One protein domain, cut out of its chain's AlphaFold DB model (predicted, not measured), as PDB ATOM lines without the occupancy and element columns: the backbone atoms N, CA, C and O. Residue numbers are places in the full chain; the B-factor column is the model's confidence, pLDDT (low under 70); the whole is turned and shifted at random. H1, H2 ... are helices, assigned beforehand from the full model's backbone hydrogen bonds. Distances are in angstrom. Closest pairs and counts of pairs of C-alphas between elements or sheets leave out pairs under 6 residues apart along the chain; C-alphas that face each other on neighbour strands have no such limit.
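Overview. This is residues 234 to 307 of the 1167 residues of an uncharacterized protein of Carpinus fangiana (UniProt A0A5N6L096). Three helices, H1, H2 and H3, stand side by side as a small bundle with their centres in a triangle, H3 between the other two in its contacts, and one long loop reaches out from the bundle. Residues 252 to 264 of that loop, between H1 and H2, stick out and make much of the length. The printed part has 74 residues with three named helices, in the order H1, H2, H3, and no named strand; the class is all helix. The whole is only just loose, close to compact, with a radius of gyration of the C-alphas of 14.0 A, and its outline of 43 by 22 by 20 A is only just elongated.

Arrangement. H3, residues 292 to 307, is the longest helix and touches both others. H2, residues 272 to 283, touches it at a shallow tilt of 22 degrees, opposite ways, and the two form a helical hairpin; their closest C-alphas, those of Val 283 and Arg 299, are 4.8 A apart. H1, residues 239 to 248, touches H3 at a shallow tilt of 11 degrees, the same way, and their closest C-alphas are those of Leu 246 and Ala 302, 6.5 A apart. H1 and H2 are only just apart, their closest C-alphas 8.3 A from each other. In H1, H2 and H3 every O i to N i+4 pair is within hydrogen-bond range.

Along the chain. H3 measures 22.1 A from C-alpha 292 at (38.936, -16.875, 7.981) to C-alpha 307 at (29.739, -12.814, 27.717). H2 measures 16.3 A. H1 measures 14.2 A and begins with C-alpha 239 at (34.201, -26.590, 12.640).

Size, cuts and confidence. The C-alphas of Thr 258 and Ser 288, the two farthest apart, are 43.0 A from each other. Without residues 252 to 264 the body spans 31 by 21 by 19 A. The printed part has no cut. The link from H1 to H2 is long, with 23 residues; that from H2 to H3 is short, with 8. The mean pLDDT of the printed part is 75.3, and residues 251 to 272, of which 272 belongs to H2, are under 70.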
ATOM      1  N   TYR A 234      44.651 -27.670  20.229       80.12
ATOM      2  CA  TYR A 234      45.928 -28.165  19.693       80.12
ATOM      3  C   TYR A 234      45.812 -29.402  18.778       80.12
ATOM      4  O   TYR A 234      46.727 -29.649  17.995       80.12
ATOM      5  N   THR A 235      44.715 -30.167  18.830       85.06
ATOM      6  CA  THR A 235      44.456 -31.311  17.932       85.06
ATOM      7  C   THR A 235      43.864 -30.899  16.583       85.06
ATOM      8  O   THR A 235      43.628 -31.765  15.745       85.06
ATOM      9  N   ARG A 236      43.654 -29.591  16.353       86.50
ATOM     10  CA  ARG A 236      43.013 -29.017  15.154       86.50
ATOM     11  C   ARG A 236      41.623 -29.619  14.852       86.50
ATOM     12  O   ARG A 236      41.408 -30.148  13.762       86.50
ATOM     13  N   PRO A 237      40.675 -29.569  15.810       89.50
ATOM     14  CA  PRO A 237      39.321 -30.094  15.622       89.50
ATOM     15  C   PRO A 237      38.549 -29.361  14.510       89.50
ATOM     16  O   PRO A 237      38.818 -28.195  14.218       89.50
ATOM     17  N   SER A 238      37.571 -30.042  13.904       89.94
ATOM     18  CA  SER A 238      36.724 -29.488  12.837       89.94
ATOM     19  C   SER A 238      35.757 -28.405  13.334       89.94
ATOM     20  O   SER A 238      35.416 -28.359  14.521       89.94
ATOM     21  N   LEU A 239      35.260 -27.580  12.402       86.94
ATOM     22  CA  LEU A 239      34.201 -26.590  12.640       86.94
ATOM     23  C   LEU A 239      33.019 -27.193  13.414       86.94
ATOM     24  O   LEU A 239      32.605 -26.643  14.433       86.94
ATOM     25  N   GLU A 240      32.502 -28.339  12.965       87.31
ATOM     26  CA  GLU A 240      31.364 -29.023  13.591       87.31
ATOM     27  C   GLU A 240      31.651 -29.433  15.041       87.31
ATOM     28  O   GLU A 240      30.814 -29.226  15.921       87.31
ATOM     29  N   ALA A 241      32.847 -29.965  15.321       85.19
ATOM     30  CA  ALA A 241      33.233 -30.387  16.665       85.19
ATOM     31  C   ALA A 241      33.330 -29.191  17.627       85.19
ATOM     32  O   ALA A 241      32.779 -29.236  18.731       85.19
ATOM     33  N   ILE A 242      33.977 -28.099  17.197       88.44
ATOM     34  CA  ILE A 242      34.088 -26.865  17.989       88.44
ATOM     35  C   ILE A 242      32.701 -26.241  18.199       88.44
ATOM     36  O   ILE A 242      32.350 -25.891  19.325       88.44
ATOM     37  N   THR A 243      31.887 -26.156  17.146       87.44
ATOM     38  CA  THR A 243      30.536 -25.573  17.186       87.44
ATOM     39  C   THR A 243      29.600 -26.382  18.084       87.44
ATOM     40  O   THR A 243      28.866 -25.806  18.886       87.44
ATOM     41  N   SER A 244      29.667 -27.716  18.030       83.81
ATOM     42  CA  SER A 244      28.931 -28.607  18.934       83.81
ATOM     43  C   SER A 244      29.322 -28.367  20.397       83.81
ATOM     44  O   SER A 244      28.453 -28.132  21.239       83.81
ATOM     45  N   ALA A 245      30.623 -28.293  20.700       86.12
ATOM     46  CA  ALA A 245      31.117 -27.989  22.044       86.12
ATOM     47  C   ALA A 245      30.700 -26.589  22.537       86.12
ATOM     48  O   ALA A 245      30.222 -26.445  23.663       86.12
ATOM     49  N   LEU A 246      30.803 -25.559  21.691       86.62
ATOM     50  CA  LEU A 246      30.339 -24.202  22.004       86.62
ATOM     51  C   LEU A 246      28.815 -24.124  22.171       86.62
ATOM     52  O   LEU A 246      28.321 -23.299  22.939       86.62
ATOM     53  N   ASN A 247      28.055 -24.995  21.508       82.88
ATOM     54  CA  ASN A 247      26.611 -25.089  21.689       82.88
ATOM     55  C   ASN A 247      26.221 -25.863  22.951       82.88
ATOM     56  O   ASN A 247      25.259 -25.456  23.603       82.88
ATOM     57  N   LEU A 248      26.966 -26.894  23.363       80.38
ATOM     58  CA  LEU A 248      26.832 -27.499  24.698       80.38
ATOM     59  C   LEU A 248      27.122 -26.470  25.803       80.38
ATOM     60  O   LEU A 248      26.386 -26.403  26.785       80.38
ATOM     61  N   LEU A 249      28.116 -25.602  25.591       81.38
ATOM     62  CA  LEU A 249      28.452 -24.484  26.479       81.38
ATOM     63  C   LEU A 249      27.465 -23.300  26.428       81.38
ATOM     64  O   LEU A 249      27.642 -22.360  27.203       81.38
ATOM     65  N   ALA A 250      26.426 -23.318  25.589       77.31
ATOM     66  CA  ALA A 250      25.412 -22.261  25.574       77.31
ATOM     67  C   ALA A 250      24.610 -22.223  26.884       77.31
ATOM     68  O   ALA A 250      23.904 -23.187  27.210       77.31
ATOM     69  N   LEU A 251      24.683 -21.104  27.607       67.62
ATOM     70  CA  LEU A 251      23.746 -20.804  28.684       67.62
ATOM     71  C   LEU A 251      22.440 -20.273  28.090       67.62
ATOM     72  O   LEU A 251      22.423 -19.544  27.101       67.62
ATOM     73  N   GLN A 252      21.325 -20.644  28.712       57.84
ATOM     74  CA  GLN A 252      20.062 -19.958  28.468       57.84
ATOM     75  C   GLN A 252      20.070 -18.608  29.197       57.84
ATOM     76  O   GLN A 252      20.698 -18.509  30.255       57.84
ATOM     77  N   PRO A 253      19.360 -17.583  28.688       57.81
ATOM     78  CA  PRO A 253      19.176 -16.331  29.411       57.81
ATOM     79  C   PRO A 253      18.670 -16.593  30.836       57.81
ATOM     80  O   PRO A 253      17.763 -17.420  30.993       57.81
ATOM     81  N   PRO A 254      19.203 -15.917  31.872       56.22
ATOM     82  CA  PRO A 254      18.757 -16.142  33.240       56.22
ATOM     83  C   PRO A 254      17.259 -15.829  33.360       56.22
ATOM     84  O   PRO A 254      16.802 -14.740  33.004       56.22
ATOM     85  N   THR A 255      16.481 -16.803  33.828       56.31
ATOM     86  CA  THR A 255      15.025 -16.696  33.975       56.31
ATOM     87  C   THR A 255      14.636 -16.574  35.439       56.31
ATOM     88  O   THR A 255      15.019 -17.408  36.255       56.31
ATOM     89  N   PHE A 256      13.762 -15.620  35.760       54.69
ATOM     90  CA  PHE A 256      13.168 -15.427  37.092       54.69
ATOM     91  C   PHE A 256      12.119 -16.509  37.480       54.69
ATOM     92  O   PHE A 256      11.311 -16.319  38.396       54.69
ATOM     93  N   SER A 257      12.105 -17.645  36.775       54.19
ATOM     94  CA  SER A 257      11.129 -18.734  36.906       54.19
ATOM     95  C   SER A 257      11.810 -20.036  37.298       54.19
ATOM     96  O   SER A 257      12.822 -20.421  36.719       54.19
ATOM     97  N   THR A 258      11.213 -20.739  38.255       45.69
ATOM     98  CA  THR A 258      11.696 -22.011  38.812       45.69
ATOM     99  C   THR A 258      11.086 -23.224  38.104       45.69
ATOM    100  O   THR A 258      10.818 -24.234  38.751       45.69
ATOM    101  N   ASP A 259      10.772 -23.117  36.808       43.94
ATOM    102  CA  ASP A 259       9.927 -24.121  36.159       43.94
ATOM    103  C   ASP A 259      10.717 -25.378  35.761       43.94
ATOM    104  O   ASP A 259      11.561 -25.371  34.862       43.94
ATOM    105  N   SER A 260      10.439 -26.474  36.465       34.81
ATOM    106  CA  SER A 260      11.200 -27.727  36.446       34.81
ATOM    107  C   SER A 260      10.882 -28.639  35.252       34.81
ATOM    108  O   SER A 260      11.093 -29.845  35.336       34.81
ATOM    109  N   GLY A 261      10.327 -28.086  34.168       34.81
ATOM    110  CA  GLY A 261       9.868 -28.822  32.983       34.81
ATOM    111  C   GLY A 261      10.797 -28.764  31.763       34.81
ATOM    112  O   GLY A 261      10.468 -29.334  30.726       34.81
ATOM    113  N   ARG A 262      11.942 -28.069  31.838       38.38
ATOM    114  CA  ARG A 262      12.912 -28.022  30.726       38.38
ATOM    115  C   ARG A 262      13.710 -29.336  30.641       38.38
ATOM    116  O   ARG A 262      14.066 -29.879  31.687       38.38
ATOM    117  N   PRO A 263      14.032 -29.838  29.431       31.94
ATOM    118  CA  PRO A 263      14.801 -31.070  29.275       31.94
ATOM    119  C   PRO A 263      16.177 -30.937  29.934       31.94
ATOM    120  O   PRO A 263      16.878 -29.942  29.731       31.94
ATOM    121  N   VAL A 264      16.565 -31.952  30.712       37.25
ATOM    122  CA  VAL A 264      17.858 -31.993  31.406       37.25
ATOM    123  C   VAL A 264      18.973 -32.022  30.366       37.25
ATOM    124  O   VAL A 264      19.182 -33.011  29.666       37.25
ATOM    125  N   ARG A 265      19.683 -30.901  30.232       46.81
ATOM    126  CA  ARG A 265      20.836 -30.791  29.341       46.81
ATOM    127  C   ARG A 265      22.050 -31.414  30.029       46.81
ATOM    128  O   ARG A 265      22.259 -31.168  31.217       46.81
ATOM    129  N   LYS A 266      22.855 -32.185  29.283       44.66
ATOM    130  CA  LYS A 266      24.087 -32.809  29.798       44.66
ATOM    131  C   LYS A 266      24.925 -31.773  30.545       44.66
ATOM    132  O   LYS A 266      25.357 -30.784  29.955       44.66
ATOM    133  N   THR A 267      25.098 -31.980  31.847       49.47
ATOM    134  CA  THR A 267      25.757 -31.008  32.719       49.47
ATOM    135  C   THR A 267      27.259 -31.239  32.661       49.47
ATOM    136  O   THR A 267      27.748 -32.296  33.052       49.47
ATOM    137  N   ILE A 268      27.988 -30.252  32.141       57.62
ATOM    138  CA  ILE A 268      29.448 -30.302  32.039       57.62
ATOM    139  C   ILE A 268      30.037 -30.150  33.447       57.62
ATOM    140  O   ILE A 268      29.788 -29.151  34.123       57.62
ATOM    141  N   THR A 269      30.831 -31.124  33.886       53.88
ATOM    142  CA  THR A 269      31.518 -31.121  35.185       53.88
ATOM    143  C   THR A 269      32.833 -30.351  35.102       53.88
ATOM    144  O   THR A 269      33.923 -30.905  35.223       53.88
ATOM    145  N   ALA A 270      32.711 -29.040  34.898       60.03
ATOM    146  CA  ALA A 270      33.810 -28.082  34.935       60.03
ATOM    147  C   ALA A 270      33.376 -26.817  35.686       60.03
ATOM    148  O   ALA A 270      32.216 -26.402  35.608       60.03
ATOM    149  N   SER A 271      34.302 -26.184  36.401       64.25
ATOM    150  CA  SER A 271      34.050 -24.897  37.050       64.25
ATOM    151  C   SER A 271      33.864 -23.774  36.021       64.25
ATOM    152  O   SER A 271      34.367 -23.825  34.895       64.25
ATOM    153  N   THR A 272      33.184 -22.698  36.426       67.75
ATOM    154  CA  THR A 272      33.000 -21.502  35.587       67.75
ATOM    155  C   THR A 272      34.338 -20.919  35.119       67.75
ATOM    156  O   THR A 272      34.437 -20.457  33.985       67.75
ATOM    157  N   ASN A 273      35.380 -21.004  35.955       72.25
ATOM    158  CA  ASN A 273      36.733 -20.533  35.650       72.25
ATOM    159  C   ASN A 273      37.412 -21.378  34.564       72.25
ATOM    160  O   ASN A 273      38.012 -20.827  33.644       72.25
ATOM    161  N   GLU A 274      37.294 -22.704  34.642       76.50
ATOM    162  CA  GLU A 274      37.814 -23.622  33.624       76.50
ATOM    163  C   GLU A 274      37.121 -23.387  32.276       76.50
ATOM    164  O   GLU A 274      37.790 -23.221  31.255       76.50
ATOM    165  N   ILE A 275      35.787 -23.268  32.275       81.88
ATOM    166  CA  ILE A 275      35.008 -22.946  31.071       81.88
ATOM    167  C   ILE A 275      35.422 -21.586  30.491       81.88
ATOM    168  O   ILE A 275      35.655 -21.486  29.286       81.88
ATOM    169  N   ALA A 276      35.568 -20.555  31.326       82.19
ATOM    170  CA  ALA A 276      36.030 -19.240  30.888       82.19
ATOM    171  C   ALA A 276      37.447 -19.296  30.291       82.19
ATOM    172  O   ALA A 276      37.695 -18.673  29.258       82.19
ATOM    173  N   ALA A 277      38.360 -20.083  30.871       82.12
ATOM    174  CA  ALA A 277      39.708 -20.282  30.342       82.12
ATOM    175  C   ALA A 277      39.705 -21.021  28.989       82.12
ATOM    176  O   ALA A 277      40.415 -20.611  28.070       82.12
ATOM    177  N   TYR A 278      38.876 -22.058  28.827       87.44
ATOM    178  CA  TYR A 278      38.705 -22.771  27.556       87.44
ATOM    179  C   TYR A 278      38.149 -21.853  26.455       87.44
ATOM    180  O   TYR A 278      38.726 -21.783  25.369       87.44
ATOM    181  N   LEU A 279      37.090 -21.090  26.752       89.00
ATOM    182  CA  LEU A 279      36.505 -20.110  25.829       89.00
ATOM    183  C   LEU A 279      37.504 -19.003  25.468       89.00
ATOM    184  O   LEU A 279      37.672 -18.690  24.290       89.00
ATOM    185  N   THR A 280      38.236 -18.475  26.452       88.31
ATOM    186  CA  THR A 280      39.307 -17.490  26.223       88.31
ATOM    187  C   THR A 280      40.390 -18.060  25.307       88.31
ATOM    188  O   THR A 280      40.825 -17.367  24.393       88.31
ATOM    189  N   ARG A 281      40.774 -19.339  25.471       89.56
ATOM    190  CA  ARG A 281      41.755 -20.006  24.597       89.56
ATOM    191  C   ARG A 281      41.251 -20.181  23.158       89.56
ATOM    192  O   ARG A 281      42.082 -20.251  22.258       89.56
ATOM    193  N   ILE A 282      39.933 -20.253  22.929       90.69
ATOM    194  CA  ILE A 282      39.337 -20.226  21.579       90.69
ATOM    195  C   ILE A 282      39.416 -18.813  20.998       90.69
ATOM    196  O   ILE A 282      39.948 -18.648  19.903       90.69
ATOM    197  N   VAL A 283      38.958 -17.797  21.738       90.12
ATOM    198  CA  VAL A 283      38.972 -16.391  21.289       90.12
ATOM    199  C   VAL A 283      40.398 -15.903  20.994       90.12
ATOM    200  O   VAL A 283      40.617 -15.204  20.010       90.12
ATOM    201  N   SER A 284      41.388 -16.318  21.792       88.38
ATOM    202  CA  SER A 284      42.804 -15.984  21.589       88.38
ATOM    203  C   SER A 284      43.535 -16.888  20.583       88.38
ATOM    204  O   SER A 284      44.754 -16.773  20.445       88.38
ATOM    205  N   SER A 285      42.851 -17.839  19.939       89.06
ATOM    206  CA  SER A 285      43.466 -18.740  18.961       89.06
ATOM    207  C   SER A 285      43.446 -18.117  17.560       89.06
ATOM    208  O   SER A 285      42.408 -17.602  17.135       89.06
ATOM    209  N   PRO A 286      44.535 -18.231  16.775       83.44
ATOM    210  CA  PRO A 286      44.504 -17.850  15.365       83.44
ATOM    211  C   PRO A 286      43.610 -18.779  14.524       83.44
ATOM    212  O   PRO A 286      43.244 -18.402  13.418       83.44
ATOM    213  N   LEU A 287      43.264 -19.979  15.026       89.31
ATOM    214  CA  LEU A 287      42.412 -20.981  14.354       89.31
ATOM    215  C   LEU A 287      42.854 -21.331  12.915       89.31
ATOM    216  O   LEU A 287      42.044 -21.727  12.085       89.31
ATOM    217  N   SER A 288      44.160 -21.235  12.635       87.88
ATOM    218  CA  SER A 288      44.775 -21.249  11.294       87.88
ATOM    219  C   SER A 288      44.774 -22.605  10.556       87.88
ATOM    220  O   SER A 288      45.718 -22.927   9.831       87.88
ATOM    221  N   TRP A 289      43.780 -23.449  10.815       92.06
ATOM    222  CA  TRP A 289      43.473 -24.681  10.081       92.06
ATOM    223  C   TRP A 289      42.028 -24.693   9.549       92.06
ATOM    224  O   TRP A 289      41.622 -25.676   8.934       92.06
ATOM    225  N   LEU A 290      41.277 -23.618   9.802       91.06
ATOM    226  CA  LEU A 290      39.963 -23.307   9.245       91.06
ATOM    227  C   LEU A 290      40.107 -22.096   8.304       91.06
ATOM    228  O   LEU A 290      41.158 -21.447   8.293       91.06
ATOM    229  N   SER A 291      39.073 -21.786   7.524       91.81
ATOM    230  CA  SER A 291      39.010 -20.526   6.768       91.81
ATOM    231  C   SER A 291      38.783 -19.317   7.688       91.81
ATOM    232  O   SER A 291      38.351 -19.469   8.832       91.81
ATOM    233  N   ASP A 292      39.069 -18.109   7.194       86.38
ATOM    234  CA  ASP A 292      38.936 -16.875   7.981       86.38
ATOM    235  C   ASP A 292      37.491 -16.646   8.471       86.38
ATOM    236  O   ASP A 292      37.294 -16.288   9.634       86.38
ATOM    237  N   ASP A 293      36.487 -16.939   7.634       87.88
ATOM    238  CA  ASP A 293      35.059 -16.806   7.967       87.88
ATOM    239  C   ASP A 293      34.616 -17.811   9.053       87.88
ATOM    240  O   ASP A 293      33.922 -17.454  10.010       87.88
ATOM    241  N   GLU A 294      35.055 -19.073   8.956       89.31
ATOM    242  CA  GLU A 294      34.807 -20.104   9.977       89.31
ATOM    243  C   GLU A 294      35.498 -19.766  11.304       89.31
ATOM    244  O   GLU A 294      34.926 -19.944  12.385       89.31
ATOM    245  N   ALA A 295      36.738 -19.277  11.225       86.56
ATOM    246  CA  ALA A 295      37.532 -18.881  12.374       86.56
ATOM    247  C   ALA A 295      36.906 -17.686  13.107       86.56
ATOM    248  O   ALA A 295      36.864 -17.689  14.340       86.56
ATOM    249  N   GLU A 296      36.385 -16.696  12.378       86.88
ATOM    250  CA  GLU A 296      35.684 -15.562  12.983       86.88
ATOM    251  C   GLU A 296      34.349 -15.996  13.594       86.88
ATOM    252  O   GLU A 296      34.100 -15.699  14.759       86.88
ATOM    253  N   SER A 297      33.553 -16.809  12.890       88.56
ATOM    254  CA  SER A 297      32.305 -17.385  13.420       88.56
ATOM    255  C   SER A 297      32.514 -18.151  14.739       88.56
ATOM    256  O   SER A 297      31.750 -17.990  15.695       88.56
ATOM    257  N   ILE A 298      33.604 -18.923  14.852       91.25
ATOM    258  CA  ILE A 298      33.990 -19.606  16.098       91.25
ATOM    259  C   ILE A 298      34.436 -18.627  17.190       91.25
ATOM    260  O   ILE A 298      34.039 -18.808  18.347       91.25
ATOM    261  N   ARG A 299      35.259 -17.616  16.868       89.69
ATOM    262  CA  ARG A 299      35.678 -16.588  17.840       89.69
ATOM    263  C   ARG A 299      34.466 -15.849  18.392       89.69
ATOM    264  O   ARG A 299      34.350 -15.705  19.607       89.69
ATOM    265  N   ASP A 300      33.541 -15.477  17.520       82.88
ATOM    266  CA  ASP A 300      32.327 -14.752  17.865       82.88
ATOM    267  C   ASP A 300      31.381 -15.618  18.714       82.88
ATOM    268  O   ASP A 300      30.921 -15.197  19.777       82.88
ATOM    269  N   LEU A 301      31.176 -16.889  18.346       85.38
ATOM    270  CA  LEU A 301      30.395 -17.838  19.145       85.38
ATOM    271  C   LEU A 301      31.020 -18.086  20.532       85.38
ATOM    272  O   LEU A 301      30.299 -18.126  21.531       85.38
ATOM    273  N   ALA A 302      32.348 -18.202  20.622       87.75
ATOM    274  CA  ALA A 302      33.061 -18.353  21.890       87.75
ATOM    275  C   ALA A 302      33.004 -17.081  22.755       87.75
ATOM    276  O   ALA A 302      32.803 -17.181  23.968       87.75
ATOM    277  N   ALA A 303      33.105 -15.896  22.145       84.00
ATOM    278  CA  ALA A 303      32.947 -14.610  22.820       84.00
ATOM    279  C   ALA A 303      31.518 -14.422  23.359       84.00
ATOM    280  O   ALA A 303      31.350 -14.002  24.506       84.00
ATOM    281  N   ARG A 304      30.489 -14.834  22.600       80.06
ATOM    282  CA  ARG A 304      29.093 -14.899  23.071       80.06
ATOM    283  C   ARG A 304      28.972 -15.821  24.298       80.06
ATOM    284  O   ARG A 304      28.481 -15.374  25.334       80.06
ATOM    285  N   ARG A 305      29.530 -17.045  24.253       85.19
ATOM    286  CA  ARG A 305      29.536 -17.983  25.406       85.19
ATOM    287  C   ARG A 305      30.311 -17.460  26.622       85.19
ATOM    288  O   ARG A 305      30.031 -17.879  27.747       85.19
ATOM    289  N   LEU A 306      31.285 -16.575  26.413       82.38
ATOM    290  CA  LEU A 306      32.038 -15.927  27.485       82.38
ATOM    291  C   LEU A 306      31.238 -14.762  28.091       82.38
ATOM    292  O   LEU A 306      31.111 -14.692  29.309       82.38
ATOM    293  N   SER A 307      30.611 -13.915  27.267       76.06
ATOM    294  CA  SER A 307      29.739 -12.814  27.717       76.06
ATOM    295  C   SER A 307      28.493 -13.308  28.467       76.06
ATOM    296  O   SER A 307      28.127 -12.717  29.481       76.06
TER     297      SER A 307